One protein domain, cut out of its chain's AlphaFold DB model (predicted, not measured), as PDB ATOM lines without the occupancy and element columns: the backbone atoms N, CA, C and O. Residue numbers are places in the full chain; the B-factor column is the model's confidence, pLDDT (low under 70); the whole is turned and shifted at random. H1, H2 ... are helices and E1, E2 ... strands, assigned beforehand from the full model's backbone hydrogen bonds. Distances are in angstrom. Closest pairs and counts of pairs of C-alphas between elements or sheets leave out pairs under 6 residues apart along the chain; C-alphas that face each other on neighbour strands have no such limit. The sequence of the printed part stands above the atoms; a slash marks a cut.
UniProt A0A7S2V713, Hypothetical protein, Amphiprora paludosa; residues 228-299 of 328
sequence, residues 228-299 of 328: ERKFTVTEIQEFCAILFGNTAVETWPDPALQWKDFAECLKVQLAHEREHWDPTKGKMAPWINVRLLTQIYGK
ATOM      1  N   GLU A 228     264.818 222.776 177.026       93.88
ATOM      2  CA  GLU A 228     265.020 224.223 176.866       93.88
ATOM      3  C   GLU A 228     264.086 224.873 175.829       93.88
ATOM      4  O   GLU A 228     263.533 225.967 176.022       93.88
ATOM      5  N   ARG A 229     263.931 224.252 174.648       96.75
ATOM      6  CA  ARG A 229     263.208 224.874 173.526       96.75
ATOM      7  C   ARG A 229     262.632 223.890 172.524       96.75
ATOM      8  O   ARG A 229     262.997 222.729 172.412       96.75
ATOM      9  N   LYS A 230     261.722 224.409 171.703       97.62
ATOM     10  CA  LYS A 230     261.254 223.687 170.519       97.62
ATOM     11  C   LYS A 230     262.418 223.427 169.576       97.62
ATOM     12  O   LYS A 230     263.180 224.345 169.259       97.62
ATOM     13  N   PHE A 231     262.472 222.213 169.049       97.94
ATOM     14  CA  PHE A 231     263.363 221.903 167.939       97.94
ATOM     15  C   PHE A 231     262.972 222.667 166.680       97.94
ATOM     16  O   PHE A 231     261.801 222.992 166.449       97.94
ATOM     17  N   THR A 232     263.970 222.949 165.855       96.94
ATOM     18  CA  THR A 232     263.787 223.354 164.464       96.94
ATOM     19  C   THR A 232     263.432 222.143 163.597       96.94
ATOM     20  O   THR A 232     263.496 220.997 164.032       96.94
ATOM     21  N   VAL A 233     263.036 222.390 162.347       96.31
ATOM     22  CA  VAL A 233     262.665 221.313 161.415       96.31
ATOM     23  C   VAL A 233     263.851 220.393 161.105       96.31
ATOM     24  O   VAL A 233     263.678 219.179 161.079       96.31
ATOM     25  N   THR A 234     265.049 220.958 160.948       95.06
ATOM     26  CA  THR A 234     266.289 220.200 160.732       95.06
ATOM     27  C   THR A 234     266.657 219.366 161.958       95.06
ATOM     28  O   THR A 234     266.915 218.174 161.835       95.06
ATOM     29  N   GLU A 235     266.559 219.944 163.157       97.56
ATOM     30  CA  GLU A 235     266.849 219.230 164.411       97.56
ATOM     31  C   GLU A 235     265.891 218.054 164.655       97.56
ATOM     32  O   GLU A 235     266.287 217.058 165.247       97.56
ATOM     33  N   ILE A 236     264.646 218.108 164.162       97.50
ATOM     34  CA  ILE A 236     263.724 216.957 164.215       97.50
ATOM     35  C   ILE A 236     264.244 215.797 163.360       97.50
ATOM     36  O   ILE A 236     264.143 214.646 163.784       97.50
ATOM     37  N   GLN A 237     264.776 216.076 162.167       95.94
ATOM     38  CA  GLN A 237     265.349 215.041 161.306       95.94
ATOM     39  C   GLN A 237     266.591 214.421 161.951       95.94
ATOM     40  O   GLN A 237     266.683 213.198 162.032       95.94
ATOM     41  N   GLU A 238     267.496 215.258 162.463       96.19
ATOM     42  CA  GLU A 238     268.686 214.817 163.201       96.19
ATOM     43  C   GLU A 238     268.297 213.962 164.416       96.19
ATOM     44  O   GLU A 238     268.829 212.873 164.612       96.19
ATOM     45  N   PHE A 239     267.299 214.393 165.192       97.19
ATOM     46  CA  PHE A 239     266.815 213.636 166.343       97.19
ATOM     47  C   PHE A 239     266.191 212.289 165.951       97.19
ATOM     48  O   PHE A 239     266.393 211.289 166.637       97.19
ATOM     49  N   CYS A 240     265.473 212.220 164.824       97.00
ATOM     50  CA  CYS A 240     264.980 210.943 164.298       97.00
ATOM     51  C   CYS A 240     266.135 209.998 163.938       97.00
ATOM     52  O   CYS A 240     266.013 208.795 164.150       97.00
ATOM     53  N   ALA A 241     267.248 210.521 163.419       95.31
ATOM     54  CA  ALA A 241     268.421 209.717 163.087       95.31
ATOM     55  C   ALA A 241     269.085 209.127 164.344       95.31
ATOM     56  O   ALA A 241     269.543 207.989 164.318       95.31
ATOM     57  N   ILE A 242     269.050 209.849 165.468       94.25
ATOM     58  CA  ILE A 242     269.488 209.323 166.770       94.25
ATOM     59  C   ILE A 242     268.562 208.199 167.244       94.25
ATOM     60  O   ILE A 242     269.042 207.144 167.651       94.25
ATOM     61  N   LEU A 243     267.241 208.402 167.182       94.44
ATOM     62  CA  LEU A 243     266.267 207.425 167.684       94.44
ATOM     63  C   LEU A 243     266.213 206.136 166.856       94.44
ATOM     64  O   LEU A 243     266.073 205.054 167.421       94.44
ATOM     65  N   PHE A 244     266.282 206.247 165.528       94.25
ATOM     66  CA  PHE A 244     266.038 205.128 164.606       94.25
ATOM     67  C   PHE A 244     267.296 204.668 163.854       94.25
ATOM     68  O   PHE A 244     267.245 203.704 163.088       94.25
ATOM     69  N   GLY A 245     268.426 205.342 164.071       91.88
ATOM     70  CA  GLY A 245     269.687 205.117 163.371       91.88
ATOM     71  C   GLY A 245     269.802 205.910 162.063       91.88
ATOM     72  O   GLY A 245     268.845 206.051 161.298       91.88
ATOM     73  N   ASN A 246     271.017 206.382 161.767       86.44
ATOM     74  CA  ASN A 246     271.314 207.189 160.574       86.44
ATOM     75  C   ASN A 246     270.891 206.502 159.272       86.44
ATOM     76  O   ASN A 246     270.257 207.121 158.423       86.44
ATOM     77  N   THR A 247     271.149 205.200 159.145       82.75
ATOM     78  CA  THR A 247     270.821 204.432 157.934       82.75
ATOM     79  C   THR A 247     269.325 204.396 157.634       82.75
ATOM     80  O   THR A 247     268.938 204.333 156.468       82.75
ATOM     81  N   ALA A 248     268.472 204.459 158.662       80.19
ATOM     82  CA  ALA A 248     267.032 204.524 158.469       80.19
ATOM     83  C   ALA A 248     266.616 205.884 157.890       80.19
ATOM     84  O   ALA A 248     265.792 205.928 156.978       80.19
ATOM     85  N   VAL A 249     267.209 206.976 158.385       87.44
ATOM     86  CA  VAL A 249     266.759 208.356 158.132       87.44
ATOM     87  C   VAL A 249     267.455 209.026 156.944       87.44
ATOM     88  O   VAL A 249     266.873 209.919 156.337       87.44
ATOM     89  N   GLU A 250     268.647 208.580 156.541       87.69
ATOM     90  CA  GLU A 250     269.400 209.130 155.395       87.69
ATOM     91  C   GLU A 250     268.597 209.163 154.087       87.69
ATOM     92  O   GLU A 250     268.804 210.025 153.236       87.69
ATOM     93  N   THR A 251     267.663 208.226 153.922       90.88
ATOM     94  CA  THR A 251     266.818 208.124 152.723       90.88
ATOM     95  C   THR A 251     265.521 208.925 152.817       90.88
ATOM     96  O   THR A 251     264.741 208.944 151.862       90.88
ATOM     97  N   TRP A 252     265.250 209.560 153.961       94.75
ATOM     98  CA  TRP A 252     263.995 210.267 154.178       94.75
ATOM     99  C   TRP A 252     263.993 211.629 153.473       94.75
ATOM    100  O   TRP A 252     265.027 212.292 153.388       94.75
ATOM    101  N   PRO A 253     262.820 212.085 153.002       95.94
ATOM    102  CA  PRO A 253     262.645 213.432 152.474       95.94
ATOM    103  C   PRO A 253     263.063 214.505 153.487       95.94
ATOM    104  O   PRO A 253     262.727 214.394 154.666       95.94
ATOM    105  N   ASP A 254     263.720 215.573 153.025       94.31
ATOM    106  CA  ASP A 254     264.019 216.741 153.861       94.31
ATOM    107  C   ASP A 254     262.696 217.354 154.367       94.31
ATOM    108  O   ASP A 254     261.895 217.838 153.553       94.31
ATOM    109  N   PRO A 255     262.426 217.367 155.686       95.50
ATOM    110  CA  PRO A 255     261.167 217.871 156.219       95.50
ATOM    111  C   PRO A 255     260.957 219.372 155.985       95.50
ATOM    112  O   PRO A 255     259.810 219.829 156.023       95.50
ATOM    113  N   ALA A 256     262.012 220.148 155.712       93.69
ATOM    114  CA  ALA A 256     261.896 221.558 155.350       93.69
ATOM    115  C   ALA A 256     261.294 221.753 153.948       93.69
ATOM    116  O   ALA A 256     260.618 222.755 153.707       93.69
ATOM    117  N   LEU A 257     261.492 220.786 153.045       94.31
ATOM    118  CA  LEU A 257     261.010 220.826 151.661       94.31
ATOM    119  C   LEU A 257     259.763 219.955 151.448       94.31
ATOM    120  O   LEU A 257     258.836 220.343 150.737       94.31
ATOM    121  N   GLN A 258     259.729 218.775 152.072       95.50
ATOM    122  CA  GLN A 258     258.796 217.684 151.786       95.50
ATOM    123  C   GLN A 258     258.189 217.095 153.074       95.50
ATOM    124  O   GLN A 258     258.176 215.884 153.290       95.50
ATOM    125  N   TRP A 259     257.616 217.955 153.927       96.00
ATOM    126  CA  TRP A 259     257.047 217.557 155.227       96.00
ATOM    127  C   TRP A 259     256.081 216.365 155.162       96.00
ATOM    128  O   TRP A 259     256.095 215.502 156.037       96.00
ATOM    129  N   LYS A 260     255.200 216.327 154.155       96.75
ATOM    130  CA  LYS A 260     254.192 215.264 154.036       96.75
ATOM    131  C   LYS A 260     254.852 213.897 153.856       96.75
ATOM    132  O   LYS A 260     254.446 212.951 154.523       96.75
ATOM    133  N   ASP A 261     255.853 213.822 152.987       96.62
ATOM    134  CA  ASP A 261     256.526 212.570 152.664       96.62
ATOM    135  C   ASP A 261     257.428 212.139 153.832       96.62
ATOM    136  O   ASP A 261     257.368 210.984 154.244       96.62
ATOM    137  N   PHE A 262     258.131 213.085 154.473       97.06
ATOM    138  CA  PHE A 262     258.844 212.848 155.738       97.06
ATOM    139  C   PHE A 262     257.923 212.265 156.823       97.06
ATOM    140  O   PHE A 262     258.250 211.266 157.461       97.06
ATOM    141  N   ALA A 263     256.742 212.862 157.024       97.69
ATOM    142  CA  ALA A 263     255.798 212.413 158.042       97.69
ATOM    143  C   ALA A 263     255.239 211.008 157.755       97.69
ATOM    144  O   ALA A 263     254.930 210.287 158.703       97.69
ATOM    145  N   GLU A 264     255.100 210.608 156.487       97.62
ATOM    146  CA  GLU A 264     254.732 209.230 156.134       97.62
ATOM    147  C   GLU A 264     255.883 208.248 156.382       97.62
ATOM    148  O   GLU A 264     255.647 207.211 157.001       97.62
ATOM    149  N   CYS A 265     257.123 208.586 156.010       97.12
ATOM    150  CA  CYS A 265     258.304 207.776 156.348       97.12
ATOM    151  C   CYS A 265     258.404 207.538 157.861       97.12
ATOM    152  O   CYS A 265     258.534 206.397 158.306       97.12
ATOM    153  N   LEU A 266     258.227 208.597 158.655       97.44
ATOM    154  CA  LEU A 266     258.244 208.518 160.112       97.44
ATOM    155  C   LEU A 266     257.124 207.624 160.672       97.44
ATOM    156  O   LEU A 266     257.367 206.842 161.588       97.44
ATOM    157  N   LYS A 267     255.900 207.690 160.129       97.75
ATOM    158  CA  LYS A 267     254.813 206.779 160.544       97.75
ATOM    159  C   LYS A 267     255.147 205.323 160.251       97.75
ATOM    160  O   LYS A 267     254.865 204.471 161.087       97.75
ATOM    161  N   VAL A 268     255.714 205.045 159.076       96.50
ATOM    162  CA  VAL A 268     256.106 203.682 158.702       96.50
ATOM    163  C   VAL A 268     257.204 203.179 159.633       96.50
ATOM    164  O   VAL A 268     257.100 202.051 160.104       96.50
ATOM    165  N   GLN A 269     258.204 204.002 159.964       96.25
ATOM    166  CA  GLN A 269     259.243 203.619 160.922       96.25
ATOM    167  C   GLN A 269     258.648 203.294 162.295       96.25
ATOM    168  O   GLN A 269     258.868 202.204 162.810       96.25
ATOM    169  N   LEU A 270     257.819 204.184 162.847       96.44
ATOM    170  CA  LEU A 270     257.196 203.988 164.161       96.44
ATOM    171  C   LEU A 270     256.311 202.738 164.240       96.44
ATOM    172  O   LEU A 270     256.152 202.193 165.324       96.44
ATOM    173  N   ALA A 271     255.745 202.270 163.124       96.56
ATOM    174  CA  ALA A 271     254.956 201.037 163.092       96.56
ATOM    175  C   ALA A 271     255.800 199.761 163.293       96.56
ATOM    176  O   ALA A 271     255.238 198.710 163.593       96.56
ATOM    177  N   HIS A 272     257.123 199.845 163.118       94.88
ATOM    178  CA  HIS A 272     258.065 198.751 163.374       94.88
ATOM    179  C   HIS A 272     258.709 198.838 164.764       94.88
ATOM    180  O   HIS A 272     259.362 197.888 165.191       94.88
ATOM    181  N   GLU A 273     258.521 199.955 165.464       95.25
ATOM    182  CA  GLU A 273     259.035 200.155 166.811       95.25
ATOM    183  C   GLU A 273     258.039 199.655 167.855       95.25
ATOM    184  O   GLU A 273     256.819 199.732 167.687       95.25
ATOM    185  N   ARG A 274     258.564 199.174 168.982       94.81
ATOM    186  CA  ARG A 274     257.732 198.920 170.160       94.81
ATOM    187  C   ARG A 274     257.256 200.241 170.758       94.81
ATOM    188  O   ARG A 274     257.949 201.256 170.706       94.81
ATOM    189  N   GLU A 275     256.081 200.220 171.372       96.00
ATOM    190  CA  GLU A 275     255.651 201.344 172.195       96.00
ATOM    191  C   GLU A 275     256.472 201.418 173.485       96.00
ATOM    192  O   GLU A 275     257.034 200.429 173.962       96.00
ATOM    193  N   HIS A 276     256.503 202.609 174.068       95.69
ATOM    194  CA  HIS A 276     257.214 202.910 175.296       95.69
ATOM    195  C   HIS A 276     256.281 203.566 176.309       95.69
ATOM    196  O   HIS A 276     255.362 204.295 175.936       95.69
ATOM    197  N   TRP A 277     256.524 203.324 177.595       95.81
ATOM    198  CA  TRP A 277     255.778 203.984 178.662       95.81
ATOM    199  C   TRP A 277     255.970 205.498 178.584       95.81
ATOM    200  O   TRP A 277     257.100 205.985 178.601       95.81
ATOM    201  N   ASP A 278     254.859 206.222 178.484       95.88
ATOM    202  CA  ASP A 278     254.805 207.675 178.542       95.88
ATOM    203  C   ASP A 278     254.484 208.102 179.982       95.88
ATOM    204  O   ASP A 278     253.321 207.986 180.396       95.88
ATOM    205  N   PRO A 279     255.475 208.595 180.750       93.62
ATOM    206  CA  PRO A 279     255.288 208.929 182.164       93.62
ATOM    207  C   PRO A 279     254.258 210.046 182.361       93.62
ATOM    208  O   PRO A 279     253.527 210.066 183.344       93.62
ATOM    209  N   THR A 280     254.106 210.939 181.383       94.25
ATOM    210  CA  THR A 280     253.168 212.064 181.480       94.25
ATOM    211  C   THR A 280     251.715 211.665 181.215       94.25
ATOM    212  O   THR A 280     250.789 212.376 181.609       94.25
ATOM    213  N   LYS A 281     251.498 210.544 180.513       93.75
ATOM    214  CA  LYS A 281     250.162 210.034 180.161       93.75
ATOM    215  C   LYS A 281     249.782 208.762 180.911       93.75
ATOM    216  O   LYS A 281     248.626 208.349 180.803       93.75
ATOM    217  N   GLY A 282     250.727 208.125 181.600       93.38
ATOM    218  CA  GLY A 282     250.518 206.875 182.322       93.38
ATOM    219  C   GLY A 282     250.094 205.716 181.416       93.38
ATOM    220  O   GLY A 282     249.192 204.956 181.773       93.38
ATOM    221  N   LYS A 283     250.661 205.619 180.204       94.62
ATOM    222  CA  LYS A 283     250.342 204.544 179.248       94.62
ATOM    223  C   LYS A 283     251.448 204.320 178.223       94.62
ATOM    224  O   LYS A 283     252.271 205.198 177.997       94.62
ATOM    225  N   MET A 284     251.398 203.181 177.540       95.81
ATOM    226  CA  MET A 284     252.237 202.918 176.370       95.81
ATOM    227  C   MET A 284     251.878 203.864 175.212       95.81
ATOM    228  O   MET A 284     250.703 204.164 174.972       95.81
ATOM    229  N   ALA A 285     252.901 204.387 174.542       96.88
ATOM    230  CA  ALA A 285     252.786 205.283 173.400       96.88
ATOM    231  C   ALA A 285     254.022 205.167 172.485       96.88
ATOM    232  O   ALA A 285     255.111 204.822 172.955       96.88
ATOM    233  N   PRO A 286     253.912 205.502 171.189       97.94
ATOM    234  CA  PRO A 286     255.074 205.573 170.306       97.94
ATOM    235  C   PRO A 286     256.043 206.678 170.749       97.94
ATOM    236  O   PRO A 286     255.634 207.637 171.406       97.94
ATOM    237  N   TRP A 287     257.302 206.592 170.307       98.00
ATOM    238  CA  TRP A 287     258.308 207.643 170.508       98.00
ATOM    239  C   TRP A 287     257.820 209.024 170.071       98.00
ATOM    240  O   TRP A 287     258.019 210.011 170.769       98.00
ATOM    241  N   ILE A 288     257.163 209.105 168.911       98.38
ATOM    242  CA  ILE A 288     256.749 210.376 168.319       98.38
ATOM    243  C   ILE A 288     255.259 210.353 167.983       98.38
ATOM    244  O   ILE A 288     254.767 209.536 167.205       98.38
ATOM    245  N   ASN A 289     254.521 211.330 168.504       98.25
ATOM    246  CA  ASN A 289     253.158 211.617 168.089       98.25
ATOM    247  C   ASN A 289     253.168 212.409 166.772       98.25
ATOM    248  O   ASN A 289     253.139 213.643 166.765       98.25
ATOM    249  N   VAL A 290     253.164 211.697 165.640       98.06
ATOM    250  CA  VAL A 290     253.255 212.302 164.295       98.06
ATOM    251  C   VAL A 290     252.130 213.300 164.014       98.06
ATOM    252  O   VAL A 290     252.343 214.307 163.332       98.06
ATOM    253  N   ARG A 291     250.926 213.071 164.556       97.75
ATOM    254  CA  ARG A 291     249.801 214.008 164.416       97.75
ATOM    255  C   ARG A 291     250.133 215.349 165.067       97.75
ATOM    256  O   ARG A 291     249.923 216.393 164.451       97.75
ATOM    257  N   LEU A 292     250.646 215.320 166.294       97.31
ATOM    258  CA  LEU A 292     251.006 216.522 167.040       97.31
ATOM    259  C   LEU A 292     252.237 217.209 166.441       97.31
ATOM    260  O   LEU A 292     252.220 218.427 166.275       97.31
ATOM    261  N   LEU A 293     253.241 216.434 166.024       97.81
ATOM    262  CA  LEU A 293     254.402 216.934 165.285       97.81
ATOM    263  C   LEU A 293     253.960 217.691 164.020       97.81
ATOM    264  O   LEU A 293     254.303 218.854 163.825       97.81
ATOM    265  N   THR A 294     253.102 217.075 163.201       97.38
ATOM    266  CA  THR A 294     252.568 217.678 161.968       97.38
ATOM    267  C   THR A 294     251.731 218.924 162.245       97.38
ATOM    268  O   THR A 294     251.795 219.892 161.489       97.38
ATOM    269  N   GLN A 295     250.962 218.944 163.336       96.38
ATOM    270  CA  GLN A 295     250.204 220.128 163.736       96.38
ATOM    271  C   GLN A 295     251.117 221.321 164.055       96.38
ATOM    272  O   GLN A 295     250.738 222.456 163.756       96.38
ATOM    273  N   ILE A 296     252.278 221.069 164.666       95.31
ATOM    274  CA  ILE A 296     253.234 222.101 165.084       95.31
ATOM    275  C   ILE A 296     254.079 222.583 163.894       95.31
ATOM    276  O   ILE A 296     254.217 223.790 163.707       95.31
ATOM    277  N   TYR A 297     254.597 221.667 163.073       95.75
ATOM    278  CA  TYR A 297     255.628 221.975 162.070       95.75
ATOM    279  C   TYR A 297     255.141 221.929 160.613       95.75
ATOM    280  O   TYR A 297     255.662 222.653 159.766       95.75
ATOM    281  N   GLY A 298     254.090 221.168 160.302       91.00
ATOM    282  CA  GLY A 298     253.684 220.884 158.919       91.00
ATOM    283  C   GLY A 298     252.977 222.019 158.165       91.00
ATOM    284  O   GLY A 298     252.649 221.865 156.991       91.00
ATOM    285  N   LYS A 299     252.699 223.166 158.800       76.06
ATOM    286  CA  LYS A 299     251.845 224.227 158.224       76.06
ATOM    287  C   LYS A 299     252.574 225.314 157.419       76.06
ATOM    288  O   LYS A 299     251.913 226.242 156.958       76.06
TER     289      LYS A 299
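Overview. This is residues 228 to 299 of the 328 residues of the protein "Hypothetical protein" of Amphiprora paludosa (UniProt A0A7S2V713). Three helices, H1, H3 and H4, stand roughly side by side in a loose triangle, with H1 and H3 running the same way and H4 running back the opposite way. A small two-strand hairpin, E1 and E2, lies beyond them at one end of the longest axis, while the short H2 follows at the end of H1. The printed part has 72 residues, with four named helices and two named strands in the order H1, H2, H3, E1, E2, H4; the class is mostly helix, and the sheet, E1 - E2, is antiparallel. The whole is compact, with a radius of gyration of the C-alphas of 12.2 A, and spans 35 by 25 by 21 A.

Along the chain. The sheet is made of E1, residues 276 to 278, 6.2 A long, and E2, residues 283 to 285, 6.4 A long. C-alpha 276 is at (257.214, 202.910, 175.296). H3, residues 259 to 270, comes before the sheet and is 16.2 A long; H4, residues 290 to 297, comes after it, is 10.2 A long and ends with C-alpha 297 at (255.628, 221.975, 162.070). H1, residues 233 to 244, is 16.8 A long and begins with C-alpha 233 at (262.665, 221.313, 161.415). H2, residues 246 to 249, is 5.3 A long.

Arrangement. E1 and E2 form a hairpin, antiparallel with 122 degrees between their directions. N 276 and O 285, and N 285 and O 276, are within hydrogen-bond range, each at 2.8 A. H3 touches H4 with residues 263 to 267 alone; the closest C-alphas are those of Ala 263 and Val 290, 6.8 A apart. H3 and H4 run opposite ways at a shallow tilt of 30 degrees. H1 is close to H3 but not clearly touching, with the closest C-alphas, of Phe 244 and Gln 269, 7.9 A apart; they run the same way at a shallow tilt of 17 degrees. H1 is also close to H4 but not clearly touching: the closest C-alphas, of Val 233 and Tyr 297, are 7.1 A apart, and the two run opposite ways at a shallow tilt of 26 degrees. H1 touches H2 with residues 237 to 241 alone; the closest C-alphas are those of Ala 241 and Val 249, 5.4 A apart. H2 and H3 are near each other, with 7 pairs of C-alphas within 10 A. H1 and H2 are both apart from E1 and E2. In H1, H3 and H4 every O i to N i+4 pair is within hydrogen-bond range; H2 is too short for such a pair.

Size, cuts and confidence. The two C-alphas farthest apart, those of Leu 257 and Gly 282, are 35.3 A apart. The printed part, residues 228 to 299, has no cut. No link is long; that from H2 to H3, with 9 residues, is short, and the others are tight. The mean pLDDT of the printed part is 94.9, and no printed residue is under 70.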